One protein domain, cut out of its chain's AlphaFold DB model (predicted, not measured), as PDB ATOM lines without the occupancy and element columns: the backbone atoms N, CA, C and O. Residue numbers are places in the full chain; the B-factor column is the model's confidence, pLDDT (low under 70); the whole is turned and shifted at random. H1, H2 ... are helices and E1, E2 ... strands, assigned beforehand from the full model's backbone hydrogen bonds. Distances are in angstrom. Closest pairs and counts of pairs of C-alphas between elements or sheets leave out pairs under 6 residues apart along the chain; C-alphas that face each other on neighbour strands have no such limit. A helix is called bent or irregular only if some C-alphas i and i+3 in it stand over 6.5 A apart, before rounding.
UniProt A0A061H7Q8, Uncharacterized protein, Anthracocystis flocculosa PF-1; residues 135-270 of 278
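This is residues 135 to 270 of the 278 residues of an uncharacterized protein of Anthracocystis flocculosa PF-1 (UniProt A0A061H7Q8). A strongly twisted sheet of five strands, curled like part of a barrel, curls round one long helix, H1, which fills its hollow face. The short helix H2 packs across H1 at residues 150 to 154, H3 grazes the sheet with its residues 189 to 194, and residues 228 to 235 stick out free as a loop between E3 and E4, reaching into the start of H4. The printed part has 136 residues with five named helices and five named strands, in the order H1 H2 E1 H3 E2 E3 H4 E4 E5 H5, and its class is mixed, helices and strands. The sheet runs E1 E5 E4 E3 E2 and is antiparallel throughout. The whole is compact, with a radius of gyration of the C-alphas of 15.1 A, and spans 44 by 39 by 29 A.

The printed part begins at Thr 135, and residues 135 to 136 pair in parallel with residues 258 to 259. H1, residues 139 to 155, starts at C-alpha 139 (-21.049, -14.649, 10.058) and is 24.3 A long. H2, residues 165 to 171, is only just irregular, with C-alphas 167 and 170 6.6 A apart. E1 holds residues 173 to 176. H3, residues 184 to 195, is 16.4 A long. After residues 196 to 209, which hold no named element, come E2, residues 210 to 212, and E3, residues 218 to 225, 21.2 A long. H4, residues 235 to 238, is neither bent nor irregular, but only just: C-alphas 235 and 238 are 6.5 A apart. E4, residues 240 to 249, is 29.3 A long and begins at C-alpha 240 (-30.547, -36.566, 12.319). E5, residues 256 to 266, is 31.2 A long, and H5, residues 267 to 270, ends at C-alpha 270 (-38.554, -32.207, 14.546).

H1 is on one face of the sheet, in two layers, a helix over one face of a sheet. Its closest C-alphas to E5 are those of Phe 142 and Ile 260, 5.8 A apart. At the edge strand E1, N 175 and O 262 of E5 are 2.9 A apart, within hydrogen-bond range. E4 and E5 form a hairpin, with directions at 160 degrees and N 243 and O 263 2.8 A apart. Between E4 and E3, N 221 and O 246 are 2.9 A apart. E2 and E3 form a hairpin too, with N 212 and O 218 2.7 A apart, and E2 is the other edge strand. H2 touches H1 about perpendicular, at 79 degrees; their closest C-alphas, of Ile 165 and Leu 150, are 6.4 A apart. H2 is not on the sheet. H3 only grazes the sheet; its closest C-alpha to E3 is that of Leu 193, 7.5 A from that of Phe 223. H5 also only grazes the sheet, and is close to H1 but not clearly touching, with C-alphas of Trp 269 and Leu 153 7.2 A apart. H4 is not on the sheet and is close to H5 but not clearly touching, with C-alphas of Lys 238 and Arg 267 7.6 A apart. Each O i to N i+4 pair is within hydrogen-bond range in H1 and H3; H2 has 0 of 3, beside 3 of 4 O i to N i+3 pairs, and H4 and H5 are too short for such a pair.

The two C-alphas farthest apart, those of Pro 235 and Asp 253, are 44.7 A apart. The printed part has no cut. The one long link is H3 to E2, with 14 residues. Residues 183 to 188, of which 184 to 188 belong to H3, stand free, as do residues 228 to 235. The mean pLDDT of the printed part is 78.9; 30 residues are under 70, namely 157 to 161, 196 to 206, 226 to 237, 255 and 270.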
ATOM      1  N   THR A 135     -21.642 -16.374  -2.919       89.69
ATOM      2  CA  THR A 135     -20.742 -15.992  -1.838       89.69
ATOM      3  C   THR A 135     -20.857 -17.037  -0.731       89.69
ATOM      4  O   THR A 135     -21.948 -17.540  -0.442       89.69
ATOM      5  N   LEU A 136     -19.724 -17.406  -0.137       90.31
ATOM      6  CA  LEU A 136     -19.658 -18.442   0.888       90.31
ATOM      7  C   LEU A 136     -19.472 -17.824   2.254       90.31
ATOM      8  O   LEU A 136     -18.519 -17.079   2.474       90.31
ATOM      9  N   GLY A 137     -20.365 -18.198   3.161       86.31
ATOM     10  CA  GLY A 137     -20.319 -17.757   4.538       86.31
ATOM     11  C   GLY A 137     -20.764 -16.308   4.697       86.31
ATOM     12  O   GLY A 137     -20.563 -15.447   3.845       86.31
ATOM     13  N   HIS A 138     -21.399 -16.042   5.831       92.12
ATOM     14  CA  HIS A 138     -21.713 -14.696   6.287       92.12
ATOM     15  C   HIS A 138     -21.986 -14.781   7.787       92.12
ATOM     16  O   HIS A 138     -23.054 -15.236   8.191       92.12
ATOM     17  N   ALA A 139     -21.027 -14.367   8.618       91.50
ATOM     18  CA  ALA A 139     -21.049 -14.649  10.058       91.50
ATOM     19  C   ALA A 139     -22.328 -14.138  10.748       91.50
ATOM     20  O   ALA A 139     -22.959 -14.879  11.497       91.50
ATOM     21  N   ALA A 140     -22.765 -12.913  10.428       92.38
ATOM     22  CA  ALA A 140     -23.982 -12.342  11.011       92.38
ATOM     23  C   ALA A 140     -25.259 -13.105  10.606       92.38
ATOM     24  O   ALA A 140     -26.055 -13.466  11.467       92.38
ATOM     25  N   LEU A 141     -25.435 -13.421   9.315       92.06
ATOM     26  CA  LEU A 141     -26.535 -14.264   8.840       92.06
ATOM     27  C   LEU A 141     -26.486 -15.663   9.451       92.06
ATOM     28  O   LEU A 141     -27.521 -16.196   9.827       92.06
ATOM     29  N   PHE A 142     -25.302 -16.263   9.567       93.88
ATOM     30  CA  PHE A 142     -25.148 -17.575  10.183       93.88
ATOM     31  C   PHE A 142     -25.601 -17.556  11.647       93.88
ATOM     32  O   PHE A 142     -26.400 -18.405  12.042       93.88
ATOM     33  N   ALA A 143     -25.170 -16.555  12.420       92.44
ATOM     34  CA  ALA A 143     -25.612 -16.357  13.797       92.44
ATOM     35  C   ALA A 143     -27.132 -16.145  13.885       92.44
ATOM     36  O   ALA A 143     -27.793 -16.832  14.660       92.44
ATOM     37  N   ALA A 144     -27.703 -15.289  13.030       91.50
ATOM     38  CA  ALA A 144     -29.142 -15.025  12.999       91.50
ATOM     39  C   ALA A 144     -29.964 -16.275  12.636       91.50
ATOM     40  O   ALA A 144     -30.989 -16.565  13.251       91.50
ATOM     41  N   VAL A 145     -29.505 -17.057  11.655       91.25
ATOM     42  CA  VAL A 145     -30.135 -18.328  11.276       91.25
ATOM     43  C   VAL A 145     -30.085 -19.326  12.427       91.25
ATOM     44  O   VAL A 145     -31.079 -20.002  12.702       91.25
ATOM     45  N   LYS A 146     -28.936 -19.417  13.097       91.56
ATOM     46  CA  LYS A 146     -28.733 -20.298  14.240       91.56
ATOM     47  C   LYS A 146     -29.660 -19.918  15.391       91.56
ATOM     48  O   LYS A 146     -30.385 -20.774  15.883       91.56
ATOM     49  N   GLU A 147     -29.712 -18.642  15.755       90.44
ATOM     50  CA  GLU A 147     -30.611 -18.117  16.784       90.44
ATOM     51  C   GLU A 147     -32.078 -18.416  16.457       90.44
ATOM     52  O   GLU A 147     -32.772 -19.026  17.268       90.44
ATOM     53  N   LYS A 148     -32.527 -18.118  15.231       88.50
ATOM     54  CA  LYS A 148     -33.895 -18.425  14.780       88.50
ATOM     55  C   LYS A 148     -34.220 -19.913  14.853       88.50
ATOM     56  O   LYS A 148     -35.338 -20.284  15.213       88.50
ATOM     57  N   LEU A 149     -33.270 -20.780  14.514       87.06
ATOM     58  CA  LEU A 149     -33.443 -22.223  14.652       87.06
ATOM     59  C   LEU A 149     -33.597 -22.620  16.130       87.06
ATOM     60  O   LEU A 149     -34.504 -23.385  16.455       87.06
ATOM     61  N   LEU A 150     -32.761 -22.088  17.022       87.94
ATOM     62  CA  LEU A 150     -32.828 -22.383  18.456       87.94
ATOM     63  C   LEU A 150     -34.123 -21.857  19.095       87.94
ATOM     64  O   LEU A 150     -34.756 -22.584  19.861       87.94
ATOM     65  N   GLU A 151     -34.570 -20.647  18.740       86.44
ATOM     66  CA  GLU A 151     -35.864 -20.087  19.156       86.44
ATOM     67  C   GLU A 151     -37.015 -21.024  18.790       86.44
ATOM     68  O   GLU A 151     -37.862 -21.350  19.622       86.44
ATOM     69  N   ARG A 152     -37.030 -21.521  17.551       83.31
ATOM     70  CA  ARG A 152     -38.089 -22.421  17.086       83.31
ATOM     71  C   ARG A 152     -38.031 -23.792  17.745       83.31
ATOM     72  O   ARG A 152     -39.077 -24.369  18.029       83.31
ATOM     73  N   LEU A 153     -36.836 -24.302  18.037       81.69
ATOM     74  CA  LEU A 153     -36.685 -25.527  18.825       81.69
ATOM     75  C   LEU A 153     -37.175 -25.324  20.270       81.69
ATOM     76  O   LEU A 153     -37.824 -26.203  20.836       81.69
ATOM     77  N   LYS A 154     -36.940 -24.150  20.862       83.25
ATOM     78  CA  LYS A 154     -37.499 -23.804  22.172       83.25
ATOM     79  C   LYS A 154     -39.031 -23.739  22.133       83.25
ATOM     80  O   LYS A 154     -39.670 -24.327  23.001       83.25
ATOM     81  N   LEU A 155     -39.614 -23.101  21.112       80.25
ATOM     82  CA  LEU A 155     -41.070 -23.041  20.905       80.25
ATOM     83  C   LEU A 155     -41.700 -24.416  20.661       80.25
ATOM     84  O   LEU A 155     -42.842 -24.644  21.037       80.25
ATOM     85  N   ALA A 156     -40.958 -25.361  20.085       75.06
ATOM     86  CA  ALA A 156     -41.401 -26.746  19.942       75.06
ATOM     87  C   ALA A 156     -41.350 -27.556  21.257       75.06
ATOM     88  O   ALA A 156     -41.424 -28.783  21.216       75.06
ATOM     89  N   HIS A 157     -41.202 -26.887  22.411       68.00
ATOM     90  CA  HIS A 157     -41.169 -27.471  23.757       68.00
ATOM     91  C   HIS A 157     -40.143 -28.602  23.931       68.00
ATOM     92  O   HIS A 157     -40.313 -29.504  24.749       68.00
ATOM     93  N   ILE A 158     -39.040 -28.558  23.177       68.69
ATOM     94  CA  ILE A 158     -37.928 -29.509  23.349       68.69
ATOM     95  C   ILE A 158     -37.196 -29.256  24.672       68.69
ATOM     96  O   ILE A 158     -36.595 -30.168  25.243       68.69
ATOM     97  N   LEU A 159     -37.239 -28.013  25.146       65.50
ATOM     98  CA  LEU A 159     -36.710 -27.613  26.437       65.50
ATOM     99  C   LEU A 159     -37.823 -27.413  27.464       65.50
ATOM    100  O   LEU A 159     -38.940 -27.021  27.129       65.50
ATOM    101  N   LEU A 160     -37.451 -27.596  28.732       68.75
ATOM    102  CA  LEU A 160     -38.246 -27.154  29.869       68.75
ATOM    103  C   LEU A 160     -38.508 -25.638  29.770       68.75
ATOM    104  O   LEU A 160     -37.598 -24.884  29.395       68.75
ATOM    105  N   PRO A 161     -39.721 -25.171  30.116       67.69
ATOM    106  CA  PRO A 161     -40.005 -23.744  30.198       67.69
ATOM    107  C   PRO A 161     -39.006 -23.080  31.158       67.69
ATOM    108  O   PRO A 161     -38.788 -23.555  32.267       67.69
ATOM    109  N   GLY A 162     -38.349 -22.013  30.695       72.31
ATOM    110  CA  GLY A 162     -37.314 -21.293  31.450       72.31
ATOM    111  C   GLY A 162     -35.868 -21.701  31.150       72.31
ATOM    112  O   GLY A 162     -34.954 -20.982  31.546       72.31
ATOM    113  N   ALA A 163     -35.621 -22.777  30.397       76.75
ATOM    114  CA  ALA A 163     -34.254 -23.114  30.006       76.75
ATOM    115  C   ALA A 163     -33.651 -22.050  29.052       76.75
ATOM    116  O   ALA A 163     -34.351 -21.529  28.161       76.75
ATOM    117  N   PRO A 164     -32.354 -21.721  29.222       81.19
ATOM    118  CA  PRO A 164     -31.660 -20.778  28.354       81.19
ATOM    119  C   PRO A 164     -31.528 -21.349  26.939       81.19
ATOM    120  O   PRO A 164     -31.330 -22.549  26.752       81.19
ATOM    121  N   ILE A 165     -31.623 -20.477  25.930       81.19
ATOM    122  CA  ILE A 165     -31.517 -20.860  24.511       81.19
ATOM    123  C   ILE A 165     -30.138 -21.474  24.227       81.19
ATOM    124  O   ILE A 165     -30.036 -22.425  23.454       81.19
ATOM    125  N   GLN A 166     -29.100 -21.005  24.924       82.31
ATOM    126  CA  GLN A 166     -27.734 -21.513  24.804       82.31
ATOM    127  C   GLN A 166     -27.614 -23.006  25.154       82.31
ATOM    128  O   GLN A 166     -26.762 -23.684  24.600       82.31
ATOM    129  N   ALA A 167     -28.502 -23.566  25.988       79.56
ATOM    130  CA  ALA A 167     -28.481 -25.001  26.302       79.56
ATOM    131  C   ALA A 167     -28.847 -25.899  25.100       79.56
ATOM    132  O   ALA A 167     -28.610 -27.109  25.126       79.56
ATOM    133  N   LEU A 168     -29.454 -25.328  24.053       79.38
ATOM    134  CA  LEU A 168     -29.686 -26.008  22.777       79.38
ATOM    135  C   LEU A 168     -28.532 -25.830  21.794       79.38
ATOM    136  O   LEU A 168     -28.526 -26.513  20.771       79.38
ATOM    137  N   ASP A 169     -27.589 -24.932  22.065       84.19
ATOM    138  CA  ASP A 169     -26.542 -24.627  21.102       84.19
ATOM    139  C   ASP A 169     -25.645 -25.853  20.864       84.19
ATOM    140  O   ASP A 169     -25.557 -26.362  19.746       84.19
ATOM    141  N   ASP A 170     -25.148 -26.456  21.946       80.06
ATOM    142  CA  ASP A 170     -24.331 -27.684  21.911       80.06
ATOM    143  C   ASP A 170     -25.035 -28.873  21.234       80.06
ATOM    144  O   ASP A 170     -24.425 -29.875  20.859       80.06
ATOM    145  N   ARG A 171     -26.358 -28.783  21.094       76.31
ATOM    146  CA  ARG A 171     -27.223 -29.811  20.525       76.31
ATOM    147  C   ARG A 171     -27.445 -29.642  19.025       76.31
ATOM    148  O   ARG A 171     -27.835 -30.610  18.365       76.31
ATOM    149  N   VAL A 172     -27.213 -28.451  18.480       84.75
ATOM    150  CA  VAL A 172     -27.338 -28.157  17.053       84.75
ATOM    151  C   VAL A 172     -25.944 -28.056  16.453       84.75
ATOM    152  O   VAL A 172     -25.287 -27.018  16.506       84.75
ATOM    153  N   LEU A 173     -25.505 -29.133  15.800       86.62
ATOM    154  CA  LEU A 173     -24.264 -29.083  15.032       86.62
ATOM    155  C   LEU A 173     -24.493 -28.167  13.829       86.62
ATOM    156  O   LEU A 173     -25.291 -28.470  12.941       86.62
ATOM    157  N   SER A 174     -23.808 -27.034  13.819       90.69
ATOM    158  CA  SER A 174     -23.913 -26.025  12.772       90.69
ATOM    159  C   SER A 174     -22.529 -25.776  12.193       90.69
ATOM    160  O   SER A 174     -21.554 -25.633  12.926       90.69
ATOM    161  N   ILE A 175     -22.439 -25.791  10.867       90.12
ATOM    162  CA  ILE A 175     -21.194 -25.596  10.127       90.12
ATOM    163  C   ILE A 175     -21.418 -24.393   9.224       90.12
ATOM    164  O   ILE A 175     -22.254 -24.437   8.316       90.12
ATOM    165  N   GLN A 176     -20.704 -23.307   9.507       92.62
ATOM    166  CA  GLN A 176     -20.714 -22.130   8.650       92.62
ATOM    167  C   GLN A 176     -20.051 -22.480   7.319       92.62
ATOM    168  O   GLN A 176     -19.021 -23.147   7.292       92.62
ATOM    169  N   ALA A 177     -20.654 -22.030   6.221       91.25
ATOM    170  CA  ALA A 177     -20.080 -22.225   4.903       91.25
ATOM    171  C   ALA A 177     -18.722 -21.525   4.803       91.25
ATOM    172  O   ALA A 177     -18.589 -20.347   5.142       91.25
ATOM    173  N   ASP A 178     -17.744 -22.253   4.284       90.00
ATOM    174  CA  ASP A 178     -16.410 -21.754   3.996       90.00
ATOM    175  C   ASP A 178     -15.995 -22.135   2.558       90.00
ATOM    176  O   ASP A 178     -16.663 -22.945   1.901       90.00
ATOM    177  N   PRO A 179     -14.898 -21.560   2.033       85.12
ATOM    178  CA  PRO A 179     -14.370 -21.928   0.720       85.12
ATOM    179  C   PRO A 179     -13.990 -23.406   0.572       85.12
ATOM    180  O   PRO A 179     -14.021 -23.919  -0.544       85.12
ATOM    181  N   SER A 180     -13.655 -24.099   1.663       84.50
ATOM    182  CA  SER A 180     -13.238 -25.507   1.638       84.50
ATOM    183  C   SER A 180     -14.406 -26.466   1.383       84.50
ATOM    184  O   SER A 180     -14.222 -27.523   0.783       84.50
ATOM    185  N   MET A 181     -15.623 -26.072   1.766       80.31
ATOM    186  CA  MET A 181     -16.846 -26.831   1.506       80.31
ATOM    187  C   MET A 181     -17.279 -26.782   0.036       80.31
ATOM    188  O   MET A 181     -18.075 -27.616  -0.396       80.31
ATOM    189  N   LEU A 182     -16.801 -25.799  -0.732       82.75
ATOM    190  CA  LEU A 182     -17.245 -25.551  -2.101       82.75
ATOM    191  C   LEU A 182     -16.527 -26.448  -3.113       82.75
ATOM    192  O   LEU A 182     -15.630 -26.016  -3.835       82.75
ATOM    193  N   ASP A 183     -17.005 -27.682  -3.232       85.69
ATOM    194  CA  ASP A 183     -16.638 -28.575  -4.324       85.69
ATOM    195  C   ASP A 183     -17.599 -28.450  -5.526       85.69
ATOM    196  O   ASP A 183     -18.683 -27.853  -5.479       85.69
ATOM    197  N   GLU A 184     -17.196 -29.032  -6.657       81.19
ATOM    198  CA  GLU A 184     -18.008 -29.038  -7.879       81.19
ATOM    199  C   GLU A 184     -19.346 -29.775  -7.676       81.19
ATOM    200  O   GLU A 184     -20.356 -29.453  -8.310       81.19
ATOM    201  N   SER A 185     -19.385 -30.747  -6.758       83.31
ATOM    202  CA  SER A 185     -20.606 -31.482  -6.432       83.31
ATOM    203  C   SER A 185     -21.615 -30.599  -5.687       83.31
ATOM    204  O   SER A 185     -22.795 -30.574  -6.050       83.31
ATOM    205  N   LEU A 186     -21.154 -29.799  -4.724       84.69
ATOM    206  CA  LEU A 186     -21.934 -28.844  -3.958       84.69
ATOM    207  C   LEU A 186     -22.450 -27.727  -4.856       84.69
ATOM    208  O   LEU A 186     -23.633 -27.404  -4.786       84.69
ATOM    209  N   ARG A 187     -21.620 -27.184  -5.753       83.12
ATOM    210  CA  ARG A 187     -22.062 -26.175  -6.735       83.12
ATOM    211  C   ARG A 187     -23.222 -26.687  -7.584       83.12
ATOM    212  O   ARG A 187     -24.244 -26.009  -7.718       83.12
ATOM    213  N   LYS A 188     -23.107 -27.911  -8.111       83.00
ATOM    214  CA  LYS A 188     -24.188 -28.570  -8.862       83.00
ATOM    215  C   LYS A 188     -25.432 -28.763  -7.998       83.00
ATOM    216  O   LYS A 188     -26.537 -28.488  -8.459       83.00
ATOM    217  N   GLN A 189     -25.274 -29.185  -6.743       82.62
ATOM    218  CA  GLN A 189     -26.392 -29.325  -5.807       82.62
ATOM    219  C   GLN A 189     -27.091 -27.991  -5.531       82.62
ATOM    220  O   GLN A 189     -28.312 -27.932  -5.632       82.62
ATOM    221  N   LEU A 190     -26.348 -26.926  -5.221       83.94
ATOM    222  CA  LEU A 190     -26.888 -25.592  -4.951       83.94
ATOM    223  C   LEU A 190     -27.673 -25.055  -6.154       83.94
ATOM    224  O   LEU A 190     -28.817 -24.624  -6.011       83.94
ATOM    225  N   ASN A 191     -27.108 -25.172  -7.358       83.00
ATOM    226  CA  ASN A 191     -27.800 -24.791  -8.589       83.00
ATOM    227  C   ASN A 191     -29.079 -25.606  -8.810       83.00
ATOM    228  O   ASN A 191     -30.109 -25.043  -9.175       83.00
ATOM    229  N   ASN A 192     -29.058 -26.910  -8.528       80.81
ATOM    230  CA  ASN A 192     -30.248 -27.749  -8.641       80.81
ATOM    231  C   ASN A 192     -31.333 -27.376  -7.618       80.81
ATOM    232  O   ASN A 192     -32.510 -27.370  -7.968       80.81
ATOM    233  N   LEU A 193     -30.959 -27.043  -6.378       75.75
ATOM    234  CA  LEU A 193     -31.916 -26.664  -5.331       75.75
ATOM    235  C   LEU A 193     -32.738 -25.432  -5.722       75.75
ATOM    236  O   LEU A 193     -33.926 -25.372  -5.417       75.75
ATOM    237  N   LEU A 194     -32.123 -24.477  -6.421       71.62
ATOM    238  CA  LEU A 194     -32.772 -23.211  -6.764       71.62
ATOM    239  C   LEU A 194     -33.376 -23.184  -8.172       71.62
ATOM    240  O   LEU A 194     -34.340 -22.459  -8.401       71.62
ATOM    241  N   ASN A 195     -32.860 -23.985  -9.110       71.94
ATOM    242  CA  ASN A 195     -33.432 -24.098 -10.457       71.94
ATOM    243  C   ASN A 195     -34.650 -25.038 -10.507       71.94
ATOM    244  O   ASN A 195     -35.459 -24.949 -11.429       71.94
ATOM    245  N   TYR A 196     -34.810 -25.921  -9.515       63.16
ATOM    246  CA  TYR A 196     -35.929 -26.861  -9.437       63.16
ATOM    247  C   TYR A 196     -36.742 -26.658  -8.148       63.16
ATOM    248  O   TYR A 196     -36.699 -27.512  -7.260       63.16
ATOM    249  N   PRO A 197     -37.577 -25.602  -8.055       54.03
ATOM    250  CA  PRO A 197     -38.408 -25.323  -6.871       54.03
ATOM    251  C   PRO A 197     -39.377 -26.469  -6.520       54.03
ATOM    252  O   PRO A 197     -39.882 -26.574  -5.403       54.03
ATOM    253  N   ARG A 198     -39.620 -27.387  -7.470       46.91
ATOM    254  CA  ARG A 198     -40.422 -28.606  -7.281       46.91
ATOM    255  C   ARG A 198     -39.719 -29.704  -6.478       46.91
ATOM    256  O   ARG A 198     -40.406 -30.624  -6.029       46.91
ATOM    257  N   LEU A 199     -38.410 -29.607  -6.213       47.62
ATOM    258  CA  LEU A 199     -37.718 -30.395  -5.180       47.62
ATOM    259  C   LEU A 199     -38.038 -29.819  -3.796       47.62
ATOM    260  O   LEU A 199     -37.163 -29.438  -3.031       47.62
ATOM    261  N   ARG A 200     -39.347 -29.748  -3.541       46.56
ATOM    262  CA  ARG A 200     -40.058 -29.482  -2.300       46.56
ATOM    263  C   ARG A 200     -39.185 -28.810  -1.242       46.56
ATOM    264  O   ARG A 200     -38.529 -29.490  -0.446       46.56
ATOM    265  N   HIS A 201     -39.382 -27.498  -1.106       48.38
ATOM    266  CA  HIS A 201     -39.735 -26.948   0.199       48.38
ATOM    267  C   HIS A 201     -40.742 -27.926   0.814       48.38
ATOM    268  O   HIS A 201     -41.931 -27.901   0.523       48.38
ATOM    269  N   THR A 202     -40.260 -28.929   1.536       46.12
ATOM    270  CA  THR A 202     -41.098 -29.570   2.527       46.12
ATOM    271  C   THR A 202     -40.915 -28.610   3.672       46.12
ATOM    272  O   THR A 202     -39.844 -28.675   4.279       46.12
ATOM    273  N   PRO A 203     -41.840 -27.650   3.887       50.16
ATOM    274  CA  PRO A 203     -41.796 -26.854   5.092       50.16
ATOM    275  C   PRO A 203     -41.812 -27.869   6.224       50.16
ATOM    276  O   PRO A 203     -42.820 -28.500   6.529       50.16
ATOM    277  N   THR A 204     -40.647 -28.132   6.797       52.97
ATOM    278  CA  THR A 204     -40.626 -28.581   8.169       52.97
ATOM    279  C   THR A 204     -41.198 -27.394   8.912       52.97
ATOM    280  O   THR A 204     -40.668 -26.296   8.764       52.97
ATOM    281  N   SER A 205     -42.292 -27.591   9.642       58.72
ATOM    282  CA  SER A 205     -42.933 -26.569  10.484       58.72
ATOM    283  C   SER A 205     -41.919 -25.734  11.283       58.72
ATOM    284  O   SER A 205     -42.115 -24.549  11.521       58.72
ATOM    285  N   LEU A 206     -40.776 -26.340  11.605       63.78
ATOM    286  CA  LEU A 206     -39.646 -25.728  12.290       63.78
ATOM    287  C   LEU A 206     -38.788 -24.744  11.497       63.78
ATOM    288  O   LEU A 206     -38.098 -23.965  12.129       63.78
ATOM    289  N   LEU A 207     -38.771 -24.752  10.168       70.31
ATOM    290  CA  LEU A 207     -37.896 -23.884   9.368       70.31
ATOM    291  C   LEU A 207     -38.661 -23.366   8.151       70.31
ATOM    292  O   LEU A 207     -38.493 -23.841   7.029       70.31
ATOM    293  N   SER A 208     -39.546 -22.403   8.402       76.56
ATOM    294  CA  SER A 208     -40.059 -21.528   7.351       76.56
ATOM    295  C   SER A 208     -38.983 -20.515   6.985       76.56
ATOM    296  O   SER A 208     -38.185 -20.111   7.836       76.56
ATOM    297  N   SER A 209     -38.957 -20.123   5.715       83.88
ATOM    298  CA  SER A 209     -38.133 -19.007   5.271       83.88
ATOM    299  C   SER A 209     -38.443 -17.758   6.091       83.88
ATOM    300  O   SER A 209     -39.576 -17.569   6.544       83.88
ATOM    301  N   PHE A 210     -37.438 -16.917   6.293       88.06
ATOM    302  CA  PHE A 210     -37.606 -15.630   6.957       88.06
ATOM    303  C   PHE A 210     -36.794 -14.566   6.234       88.06
ATOM    304  O   PHE A 210     -35.828 -14.878   5.538       88.06
ATOM    305  N   ARG A 211     -37.196 -13.315   6.423       90.19
ATOM    306  CA  ARG A 211     -36.506 -12.154   5.885       90.19
ATOM    307  C   ARG A 211     -35.534 -11.609   6.925       90.19
ATOM    308  O   ARG A 211     -35.889 -11.456   8.090       90.19
ATOM    309  N   TRP A 212     -34.305 -11.368   6.503       90.19
ATOM    310  CA  TRP A 212     -33.286 -10.663   7.260       90.19
ATOM    311  C   TRP A 212     -33.222  -9.225   6.760       90.19
ATOM    312  O   TRP A 212     -32.857  -8.981   5.610       90.19
ATOM    313  N   ASP A 213     -33.561  -8.287   7.639       89.31
ATOM    314  CA  ASP A 213     -33.610  -6.856   7.324       89.31
ATOM    315  C   ASP A 213     -32.273  -6.134   7.565       89.31
ATOM    316  O   ASP A 213     -32.209  -4.907   7.542       89.31
ATOM    317  N   GLY A 214     -31.186  -6.880   7.796       84.38
ATOM    318  CA  GLY A 214     -29.849  -6.293   7.854       84.38
ATOM    319  C   GLY A 214     -29.407  -5.770   6.483       84.38
ATOM    320  O   GLY A 214     -29.892  -6.254   5.466       84.38
ATOM    321  N   PRO A 215     -28.501  -4.781   6.415       83.69
ATOM    322  CA  PRO A 215     -27.967  -4.302   5.146       83.69
ATOM    323  C   PRO A 215     -26.877  -5.258   4.614       83.69
ATOM    324  O   PRO A 215     -25.865  -5.444   5.294       83.69
ATOM    325  N   PRO A 216     -27.008  -5.825   3.398       87.19
ATOM    326  CA  PRO A 216     -28.157  -5.759   2.480       87.19
ATOM    327  C   PRO A 216     -29.243  -6.807   2.796       87.19
ATOM    328  O   PRO A 216     -28.932  -7.911   3.220       87.19
ATOM    329  N   ALA A 217     -30.520  -6.494   2.555       90.19
ATOM    330  CA  ALA A 217     -31.616  -7.378   2.966       90.19
ATOM    331  C   ALA A 217     -31.625  -8.714   2.194       90.19
ATOM    332  O   ALA A 217     -31.492  -8.737   0.965       90.19
ATOM    333  N   TYR A 218     -31.858  -9.821   2.907       91.75
ATOM    334  CA  TYR A 218     -31.893 -11.175   2.340       91.75
ATOM    335  C   TYR A 218     -33.142 -11.944   2.771       91.75
ATOM    336  O   TYR A 218     -33.504 -11.957   3.942       91.75
ATOM    337  N   ASP A 219     -33.731 -12.693   1.850       91.19
ATOM    338  CA  ASP A 219     -34.651 -13.781   2.152       91.19
ATOM    339  C   ASP A 219     -33.857 -15.068   2.383       91.19
ATOM    340  O   ASP A 219     -33.137 -15.554   1.507       91.19
ATOM    341  N   VAL A 220     -33.977 -15.637   3.577       90.06
ATOM    342  CA  VAL A 220     -33.294 -16.872   3.952       90.06
ATOM    343  C   VAL A 220     -34.232 -18.054   3.765       90.06
ATOM    344  O   VAL A 220     -35.280 -18.154   4.403       90.06
ATOM    345  N   ALA A 221     -33.820 -18.991   2.915       89.31
ATOM    346  CA  ALA A 221     -34.525 -20.232   2.646       89.31
ATOM    347  C   ALA A 221     -33.757 -21.445   3.182       89.31
ATOM    348  O   ALA A 221     -32.524 -21.510   3.143       89.31
ATOM    349  N   PHE A 222     -34.514 -22.445   3.637       86.69
ATOM    350  CA  PHE A 222     -33.984 -23.701   4.150       86.69
ATOM    351  C   PHE A 222     -34.308 -24.852   3.208       86.69
ATOM    352  O   PHE A 222     -35.461 -25.081   2.837       86.69
ATOM    353  N   PHE A 223     -33.283 -25.627   2.876       83.69
ATOM    354  CA  PHE A 223     -33.392 -26.794   2.019       83.69
ATOM    355  C   PHE A 223     -33.059 -28.036   2.820       83.69
ATOM    356  O   PHE A 223     -31.959 -28.196   3.350       83.69
ATOM    357  N   ARG A 224     -34.024 -28.948   2.908       81.69
ATOM    358  CA  ARG A 224     -33.787 -30.250   3.516       81.69
ATOM    359  C   ARG A 224     -32.887 -31.063   2.595       81.69
ATOM    360  O   ARG A 224     -33.287 -31.429   1.492       81.69
ATOM    361  N   LEU A 225     -31.709 -31.427   3.085       78.00
ATOM    362  CA  LEU A 225     -30.848 -32.358   2.377       78.00
ATOM    363  C   LEU A 225     -31.344 -33.775   2.664       78.00
ATOM    364  O   LEU A 225     -31.207 -34.304   3.770       78.00
ATOM    365  N   ASN A 226     -31.933 -34.418   1.658       65.81
ATOM    366  CA  ASN A 226     -32.028 -35.868   1.682       65.81
ATOM    367  C   ASN A 226     -30.604 -36.382   1.489       65.81
ATOM    368  O   ASN A 226     -30.092 -36.343   0.372       65.81
ATOM    369  N   ARG A 227     -29.954 -36.851   2.562       61.25
ATOM    370  CA  ARG A 227     -28.725 -37.650   2.455       61.25
ATOM    371  C   ARG A 227     -29.071 -38.969   1.766       61.25
ATOM    372  O   ARG A 227     -29.195 -40.017   2.392       61.25
ATOM    373  N   SER A 228     -29.300 -38.910   0.461       50.69
ATOM    374  CA  SER A 228     -29.415 -40.080  -0.377       50.69
ATOM    375  C   SER A 228     -28.007 -40.625  -0.584       50.69
ATOM    376  O   SER A 228     -27.181 -39.977  -1.218       50.69
ATOM    377  N   LYS A 229     -27.787 -41.840  -0.074       46.84
ATOM    378  CA  LYS A 229     -26.743 -42.809  -0.448       46.84
ATOM    379  C   LYS A 229     -25.396 -42.812   0.284       46.84
ATOM    380  O   LYS A 229     -24.837 -43.893   0.376       46.84
ATOM    381  N   THR A 230     -24.879 -41.725   0.860       43.75
ATOM    382  CA  THR A 230     -23.539 -41.786   1.505       43.75
ATOM    383  C   THR A 230     -23.556 -42.107   3.000       43.75
ATOM    384  O   THR A 230     -22.646 -42.760   3.493       43.75
ATOM    385  N   HIS A 231     -24.616 -41.738   3.724       45.66
ATOM    386  CA  HIS A 231     -24.761 -42.066   5.152       45.66
ATOM    387  C   HIS A 231     -25.877 -43.073   5.444       45.66
ATOM    388  O   HIS A 231     -26.137 -43.362   6.608       45.66
ATOM    389  N   SER A 232     -26.527 -43.638   4.420       51.16
ATOM    390  CA  SER A 232     -27.667 -44.555   4.590       51.16
ATOM    391  C   SER A 232     -27.352 -45.813   5.404       51.16
ATOM    392  O   SER A 232     -28.281 -46.459   5.878       51.16
ATOM    393  N   ASN A 233     -26.068 -46.136   5.593       54.19
ATOM    394  CA  ASN A 233     -25.637 -47.320   6.329       54.19
ATOM    395  C   ASN A 233     -25.322 -47.040   7.806       54.19
ATOM    396  O   ASN A 233     -25.142 -47.986   8.565       54.19
ATOM    397  N   SER A 234     -25.274 -45.774   8.243       62.31
ATOM    398  CA  SER A 234     -25.140 -45.477   9.670       62.31
ATOM    399  C   SER A 234     -26.512 -45.594  10.345       62.31
ATOM    400  O   SER A 234     -27.457 -44.937   9.889       62.31
ATOM    401  N   PRO A 235     -26.651 -46.362  11.443       65.31
ATOM    402  CA  PRO A 235     -27.906 -46.434  12.196       65.31
ATOM    403  C   PRO A 235     -28.367 -45.044  12.669       65.31
ATOM    404  O   PRO A 235     -29.564 -44.752  12.661       65.31
ATOM    405  N   HIS A 236     -27.417 -44.145  12.940       64.94
ATOM    406  CA  HIS A 236     -27.669 -42.773  13.379       64.94
ATOM    407  C   HIS A 236     -28.128 -41.834  12.256       64.94
ATOM    408  O   HIS A 236     -28.726 -40.795  12.521       64.94
ATOM    409  N   ALA A 237     -27.946 -42.176  10.977       65.56
ATOM    410  CA  ALA A 237     -28.353 -41.290   9.881       65.56
ATOM    411  C   ALA A 237     -29.874 -41.064   9.811       65.56
ATOM    412  O   ALA A 237     -30.328 -40.068   9.248       65.56
ATOM    413  N   LYS A 238     -30.673 -41.966  10.397       71.56
ATOM    414  CA  LYS A 238     -32.131 -41.804  10.523       71.56
ATOM    415  C   LYS A 238     -32.527 -40.848  11.651       71.56
ATOM    416  O   LYS A 238     -33.657 -40.345  11.641       71.56
ATOM    417  N   GLU A 239     -31.624 -40.629  12.602       80.31
ATOM    418  CA  GLU A 239     -31.840 -39.856  13.823       80.31
ATOM    419  C   GLU A 239     -31.575 -38.373  13.634       80.31
ATOM    420  O   GLU A 239     -32.092 -37.588  14.411       80.31
ATOM    421  N   PHE A 240     -30.858 -37.968  12.589       81.75
ATOM    422  CA  PHE A 240     -30.547 -36.566  12.319       81.75
ATOM    423  C   PHE A 240     -31.159 -36.094  11.002       81.75
ATOM    424  O   PHE A 240     -31.425 -36.873  10.084       81.75
ATOM    425  N   ARG A 241     -31.386 -34.786  10.894       83.06
ATOM    426  CA  ARG A 241     -31.712 -34.115   9.637       83.06
ATOM    427  C   ARG A 241     -30.753 -32.968   9.406       83.06
ATOM    428  O   ARG A 241     -30.497 -32.197  10.322       83.06
ATOM    429  N   THR A 242     -30.284 -32.858   8.171       85.44
ATOM    430  CA  THR A 242     -29.442 -31.752   7.732       85.44
ATOM    431  C   THR A 242     -30.275 -30.773   6.918       85.44
ATOM    432  O   THR A 242     -30.980 -31.159   5.978       85.44
ATOM    433  N   PHE A 243     -30.177 -29.508   7.287       86.62
ATOM    434  CA  PHE A 243     -30.773 -28.379   6.603       86.62
ATOM    435  C   PHE A 243     -29.666 -27.505   6.052       86.62
ATOM    436  O   PHE A 243     -28.669 -27.260   6.720       86.62
ATOM    437  N   ARG A 244     -29.866 -27.032   4.834       90.06
ATOM    438  CA  ARG A 244     -28.974 -26.109   4.156       90.06
ATOM    439  C   ARG A 244     -29.635 -24.746   4.098       90.06
ATOM    440  O   ARG A 244     -30.745 -24.652   3.577       90.06
ATOM    441  N   ALA A 245     -28.973 -23.724   4.623       91.50
ATOM    442  CA  ALA A 245     -29.478 -22.358   4.588       91.50
ATOM    443  C   ALA A 245     -28.834 -21.578   3.438       91.50
ATOM    444  O   ALA A 245     -27.610 -21.580   3.269       91.50
ATOM    445  N   ILE A 246     -29.673 -20.920   2.642       91.81
ATOM    446  CA  ILE A 246     -29.256 -20.077   1.522       91.81
ATOM    447  C   ILE A 246     -29.976 -18.739   1.656       91.81
ATOM    448  O   ILE A 246     -31.192 -18.715   1.829       91.81
ATOM    449  N   ALA A 247     -29.225 -17.647   1.562       92.50
ATOM    450  CA  ALA A 247     -29.757 -16.298   1.469       92.50
ATOM    451  C   ALA A 247     -29.858 -15.894  -0.005       92.50
ATOM    452  O   ALA A 247     -28.883 -15.969  -0.760       92.50
ATOM    453  N   THR A 248     -31.044 -15.464  -0.409       90.94
ATOM    454  CA  THR A 248     -31.286 -14.779  -1.676       90.94
ATOM    455  C   THR A 248     -31.560 -13.318  -1.376       90.94
ATOM    456  O   THR A 248     -32.295 -13.038  -0.436       90.94
ATOM    457  N   PRO A 249     -30.969 -12.374  -2.105       89.62
ATOM    458  CA  PRO A 249     -31.205 -10.970  -1.832       89.62
ATOM    459  C   PRO A 249     -32.676 -10.637  -2.058       89.62
ATOM    460  O   PRO A 249     -33.290 -11.131  -3.003       89.62
ATOM    461  N   ALA A 250     -33.229  -9.807  -1.176       87.06
ATOM    462  CA  ALA A 250     -34.631  -9.404  -1.252       87.06
ATOM    463  C   ALA A 250     -34.914  -8.569  -2.516       87.06
ATOM    464  O   ALA A 250     -36.038  -8.533  -3.012       87.06
ATOM    465  N   VAL A 251     -33.880  -7.905  -3.049       85.44
ATOM    466  CA  VAL A 251     -33.946  -7.172  -4.314       85.44
ATOM    467  C   VAL A 251     -33.529  -8.110  -5.459       85.44
ATOM    468  O   VAL A 251     -32.367  -8.538  -5.497       85.44
ATOM    469  N   PRO A 252     -34.441  -8.414  -6.403       71.62
ATOM    470  CA  PRO A 252     -34.250  -9.455  -7.418       71.62
ATOM    471  C   PRO A 252     -33.108  -9.174  -8.404       71.62
ATOM    472  O   PRO A 252     -32.594 -10.109  -9.016       71.62
ATOM    473  N   ASP A 253     -32.677  -7.919  -8.526       72.69
ATOM    474  CA  ASP A 253     -31.644  -7.509  -9.483       72.69
ATOM    475  C   ASP A 253     -30.220  -7.855  -9.033       72.69
ATOM    476  O   ASP A 253     -29.280  -7.808  -9.827       72.69
ATOM    477  N   SER A 254     -30.036  -8.246  -7.770       70.25
ATOM    478  CA  SER A 254     -28.731  -8.688  -7.287       70.25
ATOM    479  C   SER A 254     -28.586 -10.202  -7.450       70.25
ATOM    480  O   SER A 254     -29.260 -11.014  -6.822       70.25
ATOM    481  N   SER A 255     -27.678 -10.615  -8.329       68.12
ATOM    482  CA  SER A 255     -27.386 -12.028  -8.606       68.12
ATOM    483  C   SER A 255     -26.617 -12.731  -7.477       68.12
ATOM    484  O   SER A 255     -26.395 -13.943  -7.541       68.12
ATOM    485  N   GLY A 256     -26.210 -11.987  -6.445       82.31
ATOM    486  CA  GLY A 256     -25.389 -12.475  -5.345       82.31
ATOM    487  C   GLY A 256     -26.199 -13.292  -4.349       82.31
ATOM    488  O   GLY A 256     -26.866 -12.736  -3.481       82.31
ATOM    489  N   ARG A 257     -26.117 -14.618  -4.446       89.12
ATOM    490  CA  ARG A 257     -26.687 -15.529  -3.446       89.12
ATOM    491  C   ARG A 257     -25.634 -15.885  -2.417       89.12
ATOM    492  O   ARG A 257     -24.453 -15.975  -2.740       89.12
ATOM    493  N   ILE A 258     -26.053 -16.137  -1.185       91.50
ATOM    494  CA  ILE A 258     -25.143 -16.516  -0.107       91.50
ATOM    495  C   ILE A 258     -25.470 -17.933   0.331       91.50
ATOM    496  O   ILE A 258     -26.574 -18.211   0.797       91.50
ATOM    497  N   TYR A 259     -24.504 -18.839   0.214       93.56
ATOM    498  CA  TYR A 259     -24.580 -20.102   0.937       93.56
ATOM    499  C   TYR A 259     -24.104 -19.851   2.371       93.56
ATOM    500  O   TYR A 259     -22.949 -19.496   2.590       93.56
ATOM    501  N   ILE A 260     -25.020 -19.973   3.336       93.62
ATOM    502  CA  ILE A 260     -24.776 -19.579   4.730       93.62
ATOM    503  C   ILE A 260     -24.082 -20.711   5.492       93.62
ATOM    504  O   ILE A 260     -23.109 -20.475   6.207       93.62
ATOM    505  N   GLY A 261     -24.590 -21.937   5.353       93.12
ATOM    506  CA  GLY A 261     -24.080 -23.101   6.069       93.12
ATOM    507  C   GLY A 261     -25.073 -24.256   6.146       93.12
ATOM    508  O   GLY A 261     -26.205 -24.175   5.651       93.12
ATOM    509  N   ASP A 262     -24.625 -25.328   6.793       91.50
ATOM    510  CA  ASP A 262     -25.412 -26.530   7.050       91.50
ATOM    511  C   ASP A 262     -25.694 -26.673   8.557       91.50
ATOM    512  O   ASP A 262     -24.835 -26.444   9.407       91.50
ATOM    513  N   PHE A 263     -26.915 -27.087   8.885       90.38
ATOM    514  CA  PHE A 263     -27.424 -27.237  10.246       90.38
ATOM    515  C   PHE A 263     -27.942 -28.656  10.433       90.38
ATOM    516  O   PHE A 263     -28.790 -29.122   9.669       90.38
ATOM    517  N   VAL A 264     -27.451 -29.359  11.446       89.00
ATOM    518  CA  VAL A 264     -27.838 -30.734  11.758       89.00
ATOM    519  C   VAL A 264     -28.628 -30.751  13.054       89.00
ATOM    520  O   VAL A 264     -28.157 -30.332  14.107       89.00
ATOM    521  N   VAL A 265     -29.851 -31.265  12.967       85.38
ATOM    522  CA  VAL A 265     -30.811 -31.291  14.071       85.38
ATOM    523  C   VAL A 265     -31.287 -32.718  14.284       85.38
ATOM    524  O   VAL A 265     -31.575 -33.439  13.323       85.38
ATOM    525  N   HIS A 266     -31.410 -33.142  15.539       83.19
ATOM    526  CA  HIS A 266     -31.938 -34.462  15.853       83.19
ATOM    527  C   HIS A 266     -33.427 -34.560  15.466       83.19
ATOM    528  O   HIS A 266     -34.266 -33.754  15.852       83.19
ATOM    529  N   ARG A 267     -33.805 -35.585  14.708       77.50
ATOM    530  CA  ARG A 267     -35.141 -35.810  14.150       77.50
ATOM    531  C   ARG A 267     -36.231 -35.914  15.210       77.50
ATOM    532  O   ARG A 267     -37.351 -35.504  14.924       77.50
ATOM    533  N   ARG A 268     -35.929 -36.439  16.405       75.56
ATOM    534  CA  ARG A 268     -36.911 -36.475  17.510       75.56
ATOM    535  C   ARG A 268     -37.411 -35.077  17.870       75.56
ATOM    536  O   ARG A 268     -38.581 -34.931  18.173       75.56
ATOM    537  N   TRP A 269     -36.567 -34.061  17.738       73.62
ATOM    538  CA  TRP A 269     -36.935 -32.667  17.977       73.62
ATOM    539  C   TRP A 269     -37.837 -32.104  16.882       73.62
ATOM    540  O   TRP A 269     -38.635 -31.210  17.122       73.62
ATOM    541  N   LEU A 270     -37.769 -32.677  15.680       69.62
ATOM    542  CA  LEU A 270     -38.554 -32.207  14.546       69.62
ATOM    543  C   LEU A 270     -39.992 -32.725  14.518       69.62
ATOM    544  O   LEU A 270     -40.832 -32.148  13.838       69.62
TER     545      LEU A 270